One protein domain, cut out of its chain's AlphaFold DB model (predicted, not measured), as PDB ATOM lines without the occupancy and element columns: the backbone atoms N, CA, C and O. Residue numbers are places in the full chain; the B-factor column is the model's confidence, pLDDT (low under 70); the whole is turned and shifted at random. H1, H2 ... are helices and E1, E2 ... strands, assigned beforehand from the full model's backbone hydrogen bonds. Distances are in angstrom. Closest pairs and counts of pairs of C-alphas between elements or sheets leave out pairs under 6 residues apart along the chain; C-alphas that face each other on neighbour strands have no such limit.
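What this domain is: This is residues 2 to 42 and 176 to 206 of the 339 residues of an uncharacterized protein of Methylomonas sp. DH-1 (UniProt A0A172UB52). With little regular structure, this model has the helix H1 in the middle, between the hairpin E1 E2 and, on its other side, short H2 and loops. The 72 printed residues, 24 of them in named elements, run H1, H2, E1, E2, mixed in class, with one antiparallel sheet, E1 - E2. The whole is compact, radius of gyration of the C-alphas 12.3 A, spanning 29 by 27 by 23 A.

How they stand to each other: Start at H1, residues 2 to 12; H2, residues 29 to 33, is close but not clearly touching, the closest C-alphas being Arg 6 and Leu 33, 6.7 A apart. In both, every O i to N i+4 pair is within hydrogen-bond range. Next find E1, residues 187 to 190, whose closest C-alpha to H1 is Ile 189, 6.7 A from that of Tyr 8. E2, residues 197 to 200, forms an antiparallel hairpin with E1 at 137 degrees; N 189 and O 198, 2.8 A apart, are within hydrogen-bond range. H1 and E2 are apart.

Where its parts are: Find C-alpha 2 at (41.492, -41.288, 42.071); H1 runs 15.4 A from there. H2 is 5.6 A long, E1 10.0 A and E2 9.7 A, ending at C-alpha 200, (39.223, -36.629, 53.786).

The domain as a whole: Residues 43 to 175 are not printed; C-alphas 42 and 176 are 8.5 A apart. H1 to H2 is a long link. No printed residue is under 70 in pLDDT.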
ATOM      1  N   ALA A   2      40.286 -40.443  42.019       88.81
ATOM      2  CA  ALA A   2      41.492 -41.288  42.071       88.81
ATOM      3  C   ALA A   2      42.811 -40.521  42.299       88.81
ATOM      4  O   ALA A   2      43.586 -40.878  43.177       88.81
ATOM      5  N   GLY A   3      43.042 -39.427  41.562       88.38
ATOM      6  CA  GLY A   3      44.239 -38.597  41.748       88.38
ATOM      7  C   GLY A   3      44.369 -38.020  43.163       88.38
ATOM      8  O   GLY A   3      45.445 -38.076  43.740       88.38
ATOM      9  N   ALA A   4      43.267 -37.547  43.753       89.31
ATOM     10  CA  ALA A   4      43.271 -37.014  45.114       89.31
ATOM     11  C   ALA A   4      43.539 -38.112  46.157       89.31
ATOM     12  O   ALA A   4      44.325 -37.888  47.071       89.31
ATOM     13  N   LEU A   5      42.951 -39.307  45.984       90.81
ATOM     14  CA  LEU A   5      43.229 -40.471  46.835       90.81
ATOM     15  C   LEU A   5      44.711 -40.859  46.776       90.81
ATOM     16  O   LEU A   5      45.335 -41.052  47.810       90.81
ATOM     17  N   ARG A   6      45.295 -40.932  45.577       89.94
ATOM     18  CA  ARG A   6      46.714 -41.267  45.392       89.94
ATOM     19  C   ARG A   6      47.641 -40.254  46.035       89.94
ATOM     20  O   ARG A   6      48.574 -40.655  46.720       89.94
ATOM     21  N   THR A   7      47.387 -38.963  45.816       87.88
ATOM     22  CA  THR A   7      48.162 -37.890  46.446       87.88
ATOM     23  C   THR A   7      48.068 -37.982  47.961       87.88
ATOM     24  O   THR A   7      49.100 -38.016  48.619       87.88
ATOM     25  N   TYR A   8      46.857 -38.132  48.503       90.00
ATOM     26  CA  TYR A   8      46.639 -38.315  49.935       90.00
ATOM     27  C   TYR A   8      47.422 -39.508  50.500       90.00
ATOM     28  O   TYR A   8      48.175 -39.348  51.458       90.00
ATOM     29  N   THR A   9      47.285 -40.687  49.887       89.94
ATOM     30  CA  THR A   9      47.968 -41.908  50.330       89.94
ATOM     31  C   THR A   9      49.485 -41.778  50.226       89.94
ATOM     32  O   THR A   9      50.184 -42.140  51.166       89.94
ATOM     33  N   GLY A  10      49.996 -41.221  49.123       89.44
ATOM     34  CA  GLY A  10      51.424 -40.974  48.926       89.44
ATOM     35  C   GLY A  10      52.008 -40.024  49.972       89.44
ATOM     36  O   GLY A  10      53.069 -40.292  50.527       89.44
ATOM     37  N   GLU A  11      51.290 -38.949  50.304       88.56
ATOM     38  CA  GLU A  11      51.685 -38.020  51.367       88.56
ATOM     39  C   GLU A  11      51.682 -38.683  52.755       88.56
ATOM     40  O   GLU A  11      52.557 -38.382  53.564       88.56
ATOM     41  N   GLN A  12      50.753 -39.608  53.042       88.12
ATOM     42  CA  GLN A  12      50.729 -40.312  54.337       88.12
ATOM     43  C   GLN A  12      51.934 -41.240  54.546       88.12
ATOM     44  O   GLN A  12      52.275 -41.541  55.691       88.12
ATOM     45  N   ILE A  13      52.578 -41.679  53.465       89.50
ATOM     46  CA  ILE A  13      53.769 -42.531  53.516       89.50
ATOM     47  C   ILE A  13      55.055 -41.779  53.148       89.50
ATOM     48  O   ILE A  13      56.075 -42.422  52.929       89.50
ATOM     49  N   ASP A  14      55.038 -40.444  53.087       89.31
ATOM     50  CA  ASP A  14      56.202 -39.615  52.722       89.31
ATOM     51  C   ASP A  14      56.871 -40.079  51.412       89.31
ATOM     52  O   ASP A  14      58.062 -40.401  51.361       89.31
ATOM     53  N   ILE A  15      56.066 -40.214  50.352       90.44
ATOM     54  CA  ILE A  15      56.566 -40.682  49.059       90.44
ATOM     55  C   ILE A  15      57.426 -39.630  48.352       90.44
ATOM     56  O   ILE A  15      57.048 -38.461  48.224       90.44
ATOM     57  N   ASP A  16      58.551 -40.066  47.788       89.31
ATOM     58  CA  ASP A  16      59.267 -39.292  46.780       89.31
ATOM     59  C   ASP A  16      58.567 -39.467  45.427       89.31
ATOM     60  O   ASP A  16      58.633 -40.521  44.798       89.31
ATOM     61  N   TRP A  17      57.895 -38.420  44.948       86.62
ATOM     62  CA  TRP A  17      57.143 -38.450  43.689       86.62
ATOM     63  C   TRP A  17      58.002 -38.654  42.429       86.62
ATOM     64  O   TRP A  17      57.442 -38.916  41.364       86.62
ATOM     65  N   LYS A  18      59.335 -38.528  42.511       85.19
ATOM     66  CA  LYS A  18      60.241 -38.788  41.381       85.19
ATOM     67  C   LYS A  18      60.631 -40.257  41.289       85.19
ATOM     68  O   LYS A  18      60.619 -40.804  40.190       85.19
ATOM     69  N   SER A  19      60.993 -40.878  42.411       87.12
ATOM     70  CA  SER A  19      61.373 -42.298  42.457       87.12
ATOM     71  C   SER A  19      60.194 -43.232  42.731       87.12
ATOM     72  O   SER A  19      60.318 -44.430  42.509       87.12
ATOM     73  N   LEU A  20      59.063 -42.693  43.197       86.75
ATOM     74  CA  LEU A  20      57.895 -43.424  43.695       86.75
ATOM     75  C   LEU A  20      58.222 -44.382  44.851       86.75
ATOM     76  O   LEU A  20      57.564 -45.406  45.020       86.75
ATOM     77  N   THR A  21      59.219 -44.030  45.666       87.25
ATOM     78  CA  THR A  21      59.639 -44.807  46.841       87.25
ATOM     79  C   THR A  21      59.299 -44.074  48.135       87.25
ATOM     80  O   THR A  21      59.354 -42.846  48.197       87.25
ATOM     81  N   SER A  22      58.981 -44.827  49.186       87.00
ATOM     82  CA  SER A  22      58.727 -44.306  50.534       87.00
ATOM     83  C   SER A  22      59.885 -44.653  51.472       87.00
ATOM     84  O   SER A  22      60.512 -45.703  51.343       87.00
ATOM     85  N   ARG A  23      60.174 -43.768  52.434       85.75
ATOM     86  CA  ARG A  23      61.100 -44.057  53.546       85.75
ATOM     87  C   ARG A  23      60.424 -44.757  54.724       85.75
ATOM     88  O   ARG A  23      61.113 -45.267  55.600       85.75
ATOM     89  N   LEU A  24      59.093 -44.718  54.773       84.38
ATOM     90  CA  LEU A  24      58.288 -45.223  55.884       84.38
ATOM     91  C   LEU A  24      57.813 -46.656  55.651       84.38
ATOM     92  O   LEU A  24      57.606 -47.389  56.615       84.38
ATOM     93  N   VAL A  25      57.628 -47.046  54.389       84.50
ATOM     94  CA  VAL A  25      57.077 -48.347  54.006       84.50
ATOM     95  C   VAL A  25      57.821 -48.871  52.780       84.50
ATOM     96  O   VAL A  25      58.019 -48.128  51.817       84.50
ATOM     97  N   ASP A  26      58.197 -50.151  52.793       85.12
ATOM     98  CA  ASP A  26      58.612 -50.858  51.577       85.12
ATOM     99  C   ASP A  26      57.364 -51.134  50.727       85.12
ATOM    100  O   ASP A  26      56.564 -52.022  51.025       85.12
ATOM    101  N   PHE A  27      57.121 -50.256  49.754       83.81
ATOM    102  CA  PHE A  27      55.847 -50.146  49.053       83.81
ATOM    103  C   PHE A  27      56.059 -49.859  47.568       83.81
ATOM    104  O   PHE A  27      56.530 -48.783  47.194       83.81
ATOM    105  N   ASP A  28      55.649 -50.794  46.709       88.19
ATOM    106  CA  ASP A  28      55.581 -50.559  45.266       88.19
ATOM    107  C   ASP A  28      54.327 -49.740  44.932       88.19
ATOM    108  O   ASP A  28      53.227 -50.269  44.734       88.19
ATOM    109  N   PHE A  29      54.505 -48.419  44.867       88.00
ATOM    110  CA  PHE A  29      53.421 -47.483  44.587       88.00
ATOM    111  C   PHE A  29      52.776 -47.715  43.222       88.00
ATOM    112  O   PHE A  29      51.553 -47.624  43.104       88.00
ATOM    113  N   SER A  30      53.569 -48.034  42.195       87.62
ATOM    114  CA  SER A  30      53.042 -48.230  40.845       87.62
ATOM    115  C   SER A  30      52.161 -49.473  40.789       87.62
ATOM    116  O   SER A  30      51.062 -49.419  40.249       87.62
ATOM    117  N   SER A  31      52.602 -50.578  41.392       90.50
ATOM    118  CA  SER A  31      51.811 -51.810  41.452       90.50
ATOM    119  C   SER A  31      50.565 -51.660  42.330       90.50
ATOM    120  O   SER A  31      49.492 -52.163  41.996       90.50
ATOM    121  N   ALA A  32      50.663 -50.960  43.462       91.00
ATOM    122  CA  ALA A  32      49.560 -50.853  44.414       91.00
ATOM    123  C   ALA A  32      48.501 -49.805  44.034       91.00
ATOM    124  O   ALA A  32      47.313 -50.052  44.228       91.00
ATOM    125  N   LEU A  33      48.909 -48.641  43.517       90.31
ATOM    126  CA  LEU A  33      48.022 -47.491  43.287       90.31
ATOM    127  C   LEU A  33      47.959 -47.041  41.822       90.31
ATOM    128  O   LEU A  33      47.100 -46.216  41.484       90.31
ATOM    129  N   GLY A  34      48.817 -47.588  40.959       89.38
ATOM    130  CA  GLY A  34      48.856 -47.311  39.525       89.38
ATOM    131  C   GLY A  34      49.515 -45.988  39.145       89.38
ATOM    132  O   GLY A  34      49.857 -45.153  39.988       89.38
ATOM    133  N   GLY A  35      49.665 -45.790  37.836       83.62
ATOM    134  CA  GLY A  35      50.255 -44.597  37.239       83.62
ATOM    135  C   GLY A  35      49.235 -43.615  36.663       83.62
ATOM    136  O   GLY A  35      48.109 -43.460  37.140       83.62
ATOM    137  N   ALA A  36      49.645 -42.897  35.614       77.88
ATOM    138  CA  ALA A  36      48.765 -41.967  34.911       77.88
ATOM    139  C   ALA A  36      47.589 -42.693  34.231       77.88
ATOM    140  O   ALA A  36      46.487 -42.145  34.206       77.88
ATOM    141  N   ASP A  37      47.790 -43.908  33.730       83.31
ATOM    142  CA  ASP A  37      46.842 -44.555  32.813       83.31
ATOM    143  C   ASP A  37      46.125 -45.770  33.411       83.31
ATOM    144  O   ASP A  37      45.080 -46.180  32.915       83.31
ATOM    145  N   ASP A  38      46.626 -46.301  34.522       89.06
ATOM    146  CA  ASP A  38      46.118 -47.499  35.186       89.06
ATOM    147  C   ASP A  38      45.982 -47.276  36.696       89.06
ATOM    148  O   ASP A  38      46.536 -46.311  37.220       89.06
ATOM    149  N   LEU A  39      45.264 -48.160  37.398       91.50
ATOM    150  CA  LEU A  39      45.109 -48.156  38.861       91.50
ATOM    151  C   LEU A  39      45.973 -49.200  39.589       91.50
ATOM    152  O   LEU A  39      45.872 -49.320  40.806       91.50
ATOM    153  N   GLY A  40      46.849 -49.928  38.898       92.50
ATOM    154  CA  GLY A  40      47.546 -51.067  39.489       92.50
ATOM    155  C   GLY A  40      46.540 -52.060  40.082       92.50
ATOM    156  O   GLY A  40      45.593 -52.473  39.412       92.50
ATOM    157  N   ARG A  41      46.718 -52.412  41.359       93.88
ATOM    158  CA  ARG A  41      45.790 -53.264  42.130       93.88
ATOM    159  C   ARG A  41      44.585 -52.513  42.713       93.88
ATOM    160  O   ARG A  41      43.622 -53.165  43.121       93.88
ATOM    161  N   LEU A  42      44.619 -51.180  42.756       94.56
ATOM    162  CA  LEU A  42      43.524 -50.364  43.271       94.56
ATOM    163  C   LEU A  42      42.291 -50.506  42.372       94.56
ATOM    164  O   LEU A  42      42.358 -50.413  41.149       94.56
ATOM    165  N   ASP A 176      46.718 -51.779  49.632       86.94
ATOM    166  CA  ASP A 176      47.701 -52.572  50.359       86.94
ATOM    167  C   ASP A 176      47.528 -52.393  51.874       86.94
ATOM    168  O   ASP A 176      47.410 -51.268  52.371       86.94
ATOM    169  N   ALA A 177      47.528 -53.502  52.615       87.12
ATOM    170  CA  ALA A 177      47.335 -53.491  54.061       87.12
ATOM    171  C   ALA A 177      48.430 -52.696  54.792       87.12
ATOM    172  O   ALA A 177      48.165 -52.139  55.861       87.12
ATOM    173  N   ALA A 178      49.625 -52.581  54.198       86.75
ATOM    174  CA  ALA A 178      50.716 -51.768  54.727       86.75
ATOM    175  C   ALA A 178      50.366 -50.269  54.815       86.75
ATOM    176  O   ALA A 178      50.972 -49.544  55.600       86.75
ATOM    177  N   LEU A 179      49.363 -49.794  54.065       87.06
ATOM    178  CA  LEU A 179      48.925 -48.396  54.092       87.06
ATOM    179  C   LEU A 179      48.007 -48.083  55.280       87.06
ATOM    180  O   LEU A 179      48.024 -46.964  55.791       87.06
ATOM    181  N   PHE A 180      47.207 -49.043  55.751       87.50
ATOM    182  CA  PHE A 180      46.167 -48.793  56.761       87.50
ATOM    183  C   PHE A 180      46.663 -48.181  58.081       87.50
ATOM    184  O   PHE A 180      45.952 -47.334  58.631       87.50
ATOM    185  N   PRO A 181      47.861 -48.509  58.608       88.19
ATOM    186  CA  PRO A 181      48.418 -47.822  59.771       88.19
ATOM    187  C   PRO A 181      48.552 -46.303  59.596       88.19
ATOM    188  O   PRO A 181      48.437 -45.578  60.583       88.19
ATOM    189  N   HIS A 182      48.744 -45.837  58.359       87.12
ATOM    190  CA  HIS A 182      49.019 -44.445  58.001       87.12
ATOM    191  C   HIS A 182      47.758 -43.667  57.578       87.12
ATOM    192  O   HIS A 182      47.759 -42.440  57.584       87.12
ATOM    193  N   LEU A 183      46.654 -44.355  57.270       85.25
ATOM    194  CA  LEU A 183      45.396 -43.762  56.792       85.25
ATOM    195  C   LEU A 183      44.380 -43.521  57.928       85.25
ATOM    196  O   LEU A 183      43.213 -43.863  57.791       85.25
ATOM    197  N   LYS A 184      44.801 -42.982  59.079       70.44
ATOM    198  CA  LYS A 184      43.950 -42.959  60.294       70.44
ATOM    199  C   LYS A 184      43.404 -41.598  60.710       70.44
ATOM    200  O   LYS A 184      42.573 -41.537  61.609       70.44
ATOM    201  N   ALA A 185      43.883 -40.514  60.116       75.31
ATOM    202  CA  ALA A 185      43.524 -39.170  60.546       75.31
ATOM    203  C   ALA A 185      42.766 -38.432  59.450       75.31
ATOM    204  O   ALA A 185      43.132 -38.505  58.277       75.31
ATOM    205  N   THR A 186      41.775 -37.640  59.856       84.06
ATOM    206  CA  THR A 186      41.189 -36.639  58.974       84.06
ATOM    207  C   THR A 186      42.282 -35.679  58.509       84.06
ATOM    208  O   THR A 186      43.051 -35.145  59.317       84.06
ATOM    209  N   LYS A 187      42.364 -35.445  57.201       89.69
ATOM    210  CA  LYS A 187      43.346 -34.530  56.606       89.69
ATOM    211  C   LYS A 187      42.681 -33.579  55.639       89.69
ATOM    212  O   LYS A 187      41.659 -33.891  55.039       89.69
ATOM    213  N   LEU A 188      43.292 -32.414  55.471       91.94
ATOM    214  CA  LEU A 188      42.935 -31.503  54.399       91.94
ATOM    215  C   LEU A 188      43.700 -31.894  53.136       91.94
ATOM    216  O   LEU A 188      44.925 -31.965  53.150       91.94
ATOM    217  N   ILE A 189      42.969 -32.109  52.050       92.25
ATOM    218  CA  ILE A 189      43.497 -32.453  50.732       92.25
ATOM    219  C   ILE A 189      43.059 -31.424  49.701       92.25
ATOM    220  O   ILE A 189      42.049 -30.738  49.870       92.25
ATOM    221  N   ARG A 190      43.790 -31.353  48.587       91.00
ATOM    222  CA  ARG A 190      43.330 -30.632  47.400       91.00
ATOM    223  C   ARG A 190      42.397 -31.527  46.595       91.00
ATOM    224  O   ARG A 190      42.782 -32.623  46.197       91.00
ATOM    225  N   LEU A 191      41.191 -31.044  46.319       91.81
ATOM    226  CA  LEU A 191      40.197 -31.762  45.532       91.81
ATOM    227  C   LEU A 191      39.578 -30.844  44.474       91.81
ATOM    228  O   LEU A 191      38.972 -29.822  44.785       91.81
ATOM    229  N   GLY A 192      39.696 -31.252  43.209       87.81
ATOM    230  CA  GLY A 192      39.169 -30.509  42.066       87.81
ATOM    231  C   GLY A 192      40.134 -29.448  41.529       87.81
ATOM    232  O   GLY A 192      41.349 -29.541  41.699       87.81
ATOM    233  N   GLY A 193      39.584 -28.461  40.818       86.19
ATOM    234  CA  GLY A 193      40.348 -27.369  40.210       86.19
ATOM    235  C   GLY A 193      40.731 -26.265  41.199       86.19
ATOM    236  O   GLY A 193      40.256 -26.231  42.333       86.19
ATOM    237  N   GLU A 194      41.587 -25.340  40.756       85.38
ATOM    238  CA  GLU A 194      41.991 -24.126  41.497       85.38
ATOM    239  C   GLU A 194      42.537 -24.359  42.922       85.38
ATOM    240  O   GLU A 194      42.488 -23.463  43.763       85.38
ATOM    241  N   GLY A 195      43.037 -25.561  43.226       82.88
ATOM    242  CA  GLY A 195      43.588 -25.881  44.547       82.88
ATOM    243  C   GLY A 195      42.567 -25.802  45.686       82.88
ATOM    244  O   GLY A 195      42.943 -25.491  46.816       82.88
ATOM    245  N   ARG A 196      41.279 -26.048  45.407       90.25
ATOM    246  CA  ARG A 196      40.233 -26.092  46.439       90.25
ATOM    247  C   ARG A 196      40.502 -27.224  47.427       90.25
ATOM    248  O   ARG A 196      41.003 -28.282  47.052       90.25
ATOM    249  N   MET A 197      40.169 -26.974  48.688       92.75
ATOM    250  CA  MET A 197      40.447 -27.884  49.794       92.75
ATOM    251  C   MET A 197      39.190 -28.661  50.184       92.75
ATOM    252  O   MET A 197      38.090 -28.111  50.156       92.75
ATOM    253  N   ALA A 198      39.372 -29.913  50.586       94.69
ATOM    254  CA  ALA A 198      38.356 -30.757  51.204       94.69
ATOM    255  C   ALA A 198      38.986 -31.530  52.368       94.69
ATOM    256  O   ALA A 198      40.189 -31.788  52.352       94.69
ATOM    257  N   SER A 199      38.197 -31.903  53.371       93.88
ATOM    258  CA  SER A 199      38.627 -32.892  54.359       93.88
ATOM    259  C   SER A 199      38.403 -34.300  53.815       93.88
ATOM    260  O   SER A 199      37.360 -34.568  53.221       93.88
ATOM    261  N   ILE A 200      39.359 -35.194  54.034       93.56
ATOM    262  CA  ILE A 200      39.223 -36.629  53.786       93.56
ATOM    263  C   ILE A 200      39.291 -37.375  55.109       93.56
ATOM    264  O   ILE A 200      40.124 -37.052  55.955       93.56
ATOM    265  N   GLU A 201      38.428 -38.371  55.264       91.50
ATOM    266  CA  GLU A 201      38.381 -39.266  56.413       91.50
ATOM    267  C   GLU A 201      38.234 -40.705  55.904       91.50
ATOM    268  O   GLU A 201      37.273 -41.005  55.192       91.50
ATOM    269  N   PRO A 202      39.194 -41.593  56.203       90.44
ATOM    270  CA  PRO A 202      39.075 -43.004  55.860       90.44
ATOM    271  C   PRO A 202      38.066 -43.708  56.768       90.44
ATOM    272  O   PRO A 202      38.180 -43.659  57.990       90.44
ATOM    273  N   VAL A 203      37.117 -44.414  56.157       88.81
ATOM    274  CA  VAL A 203      36.108 -45.226  56.848       88.81
ATOM    275  C   VAL A 203      36.205 -46.677  56.382       88.81
ATOM    276  O   VAL A 203      36.521 -46.950  55.225       88.81
ATOM    277  N   THR A 204      35.966 -47.622  57.289       84.62
ATOM    278  CA  THR A 204      36.013 -49.069  56.991       84.62
ATOM    279  C   THR A 204      34.638 -49.668  56.718       84.62
ATOM    280  O   THR A 204      34.535 -50.792  56.227       84.62
ATOM    281  N   THR A 205      33.576 -48.928  57.020       83.75
ATOM    282  CA  THR A 205      32.190 -49.312  56.760       83.75
ATOM    283  C   THR A 205      31.667 -48.575  55.542       83.75
ATOM    284  O   THR A 205      31.972 -47.401  55.359       83.75
ATOM    285  N   HIS A 206      30.836 -49.246  54.753       82.88
ATOM    286  CA  HIS A 206      30.133 -48.642  53.633       82.88
ATOM    287  C   HIS A 206      28.683 -49.121  53.598       82.88
ATOM    288  O   HIS A 206      28.371 -50.215  54.072       82.88
TER     289      HIS A 206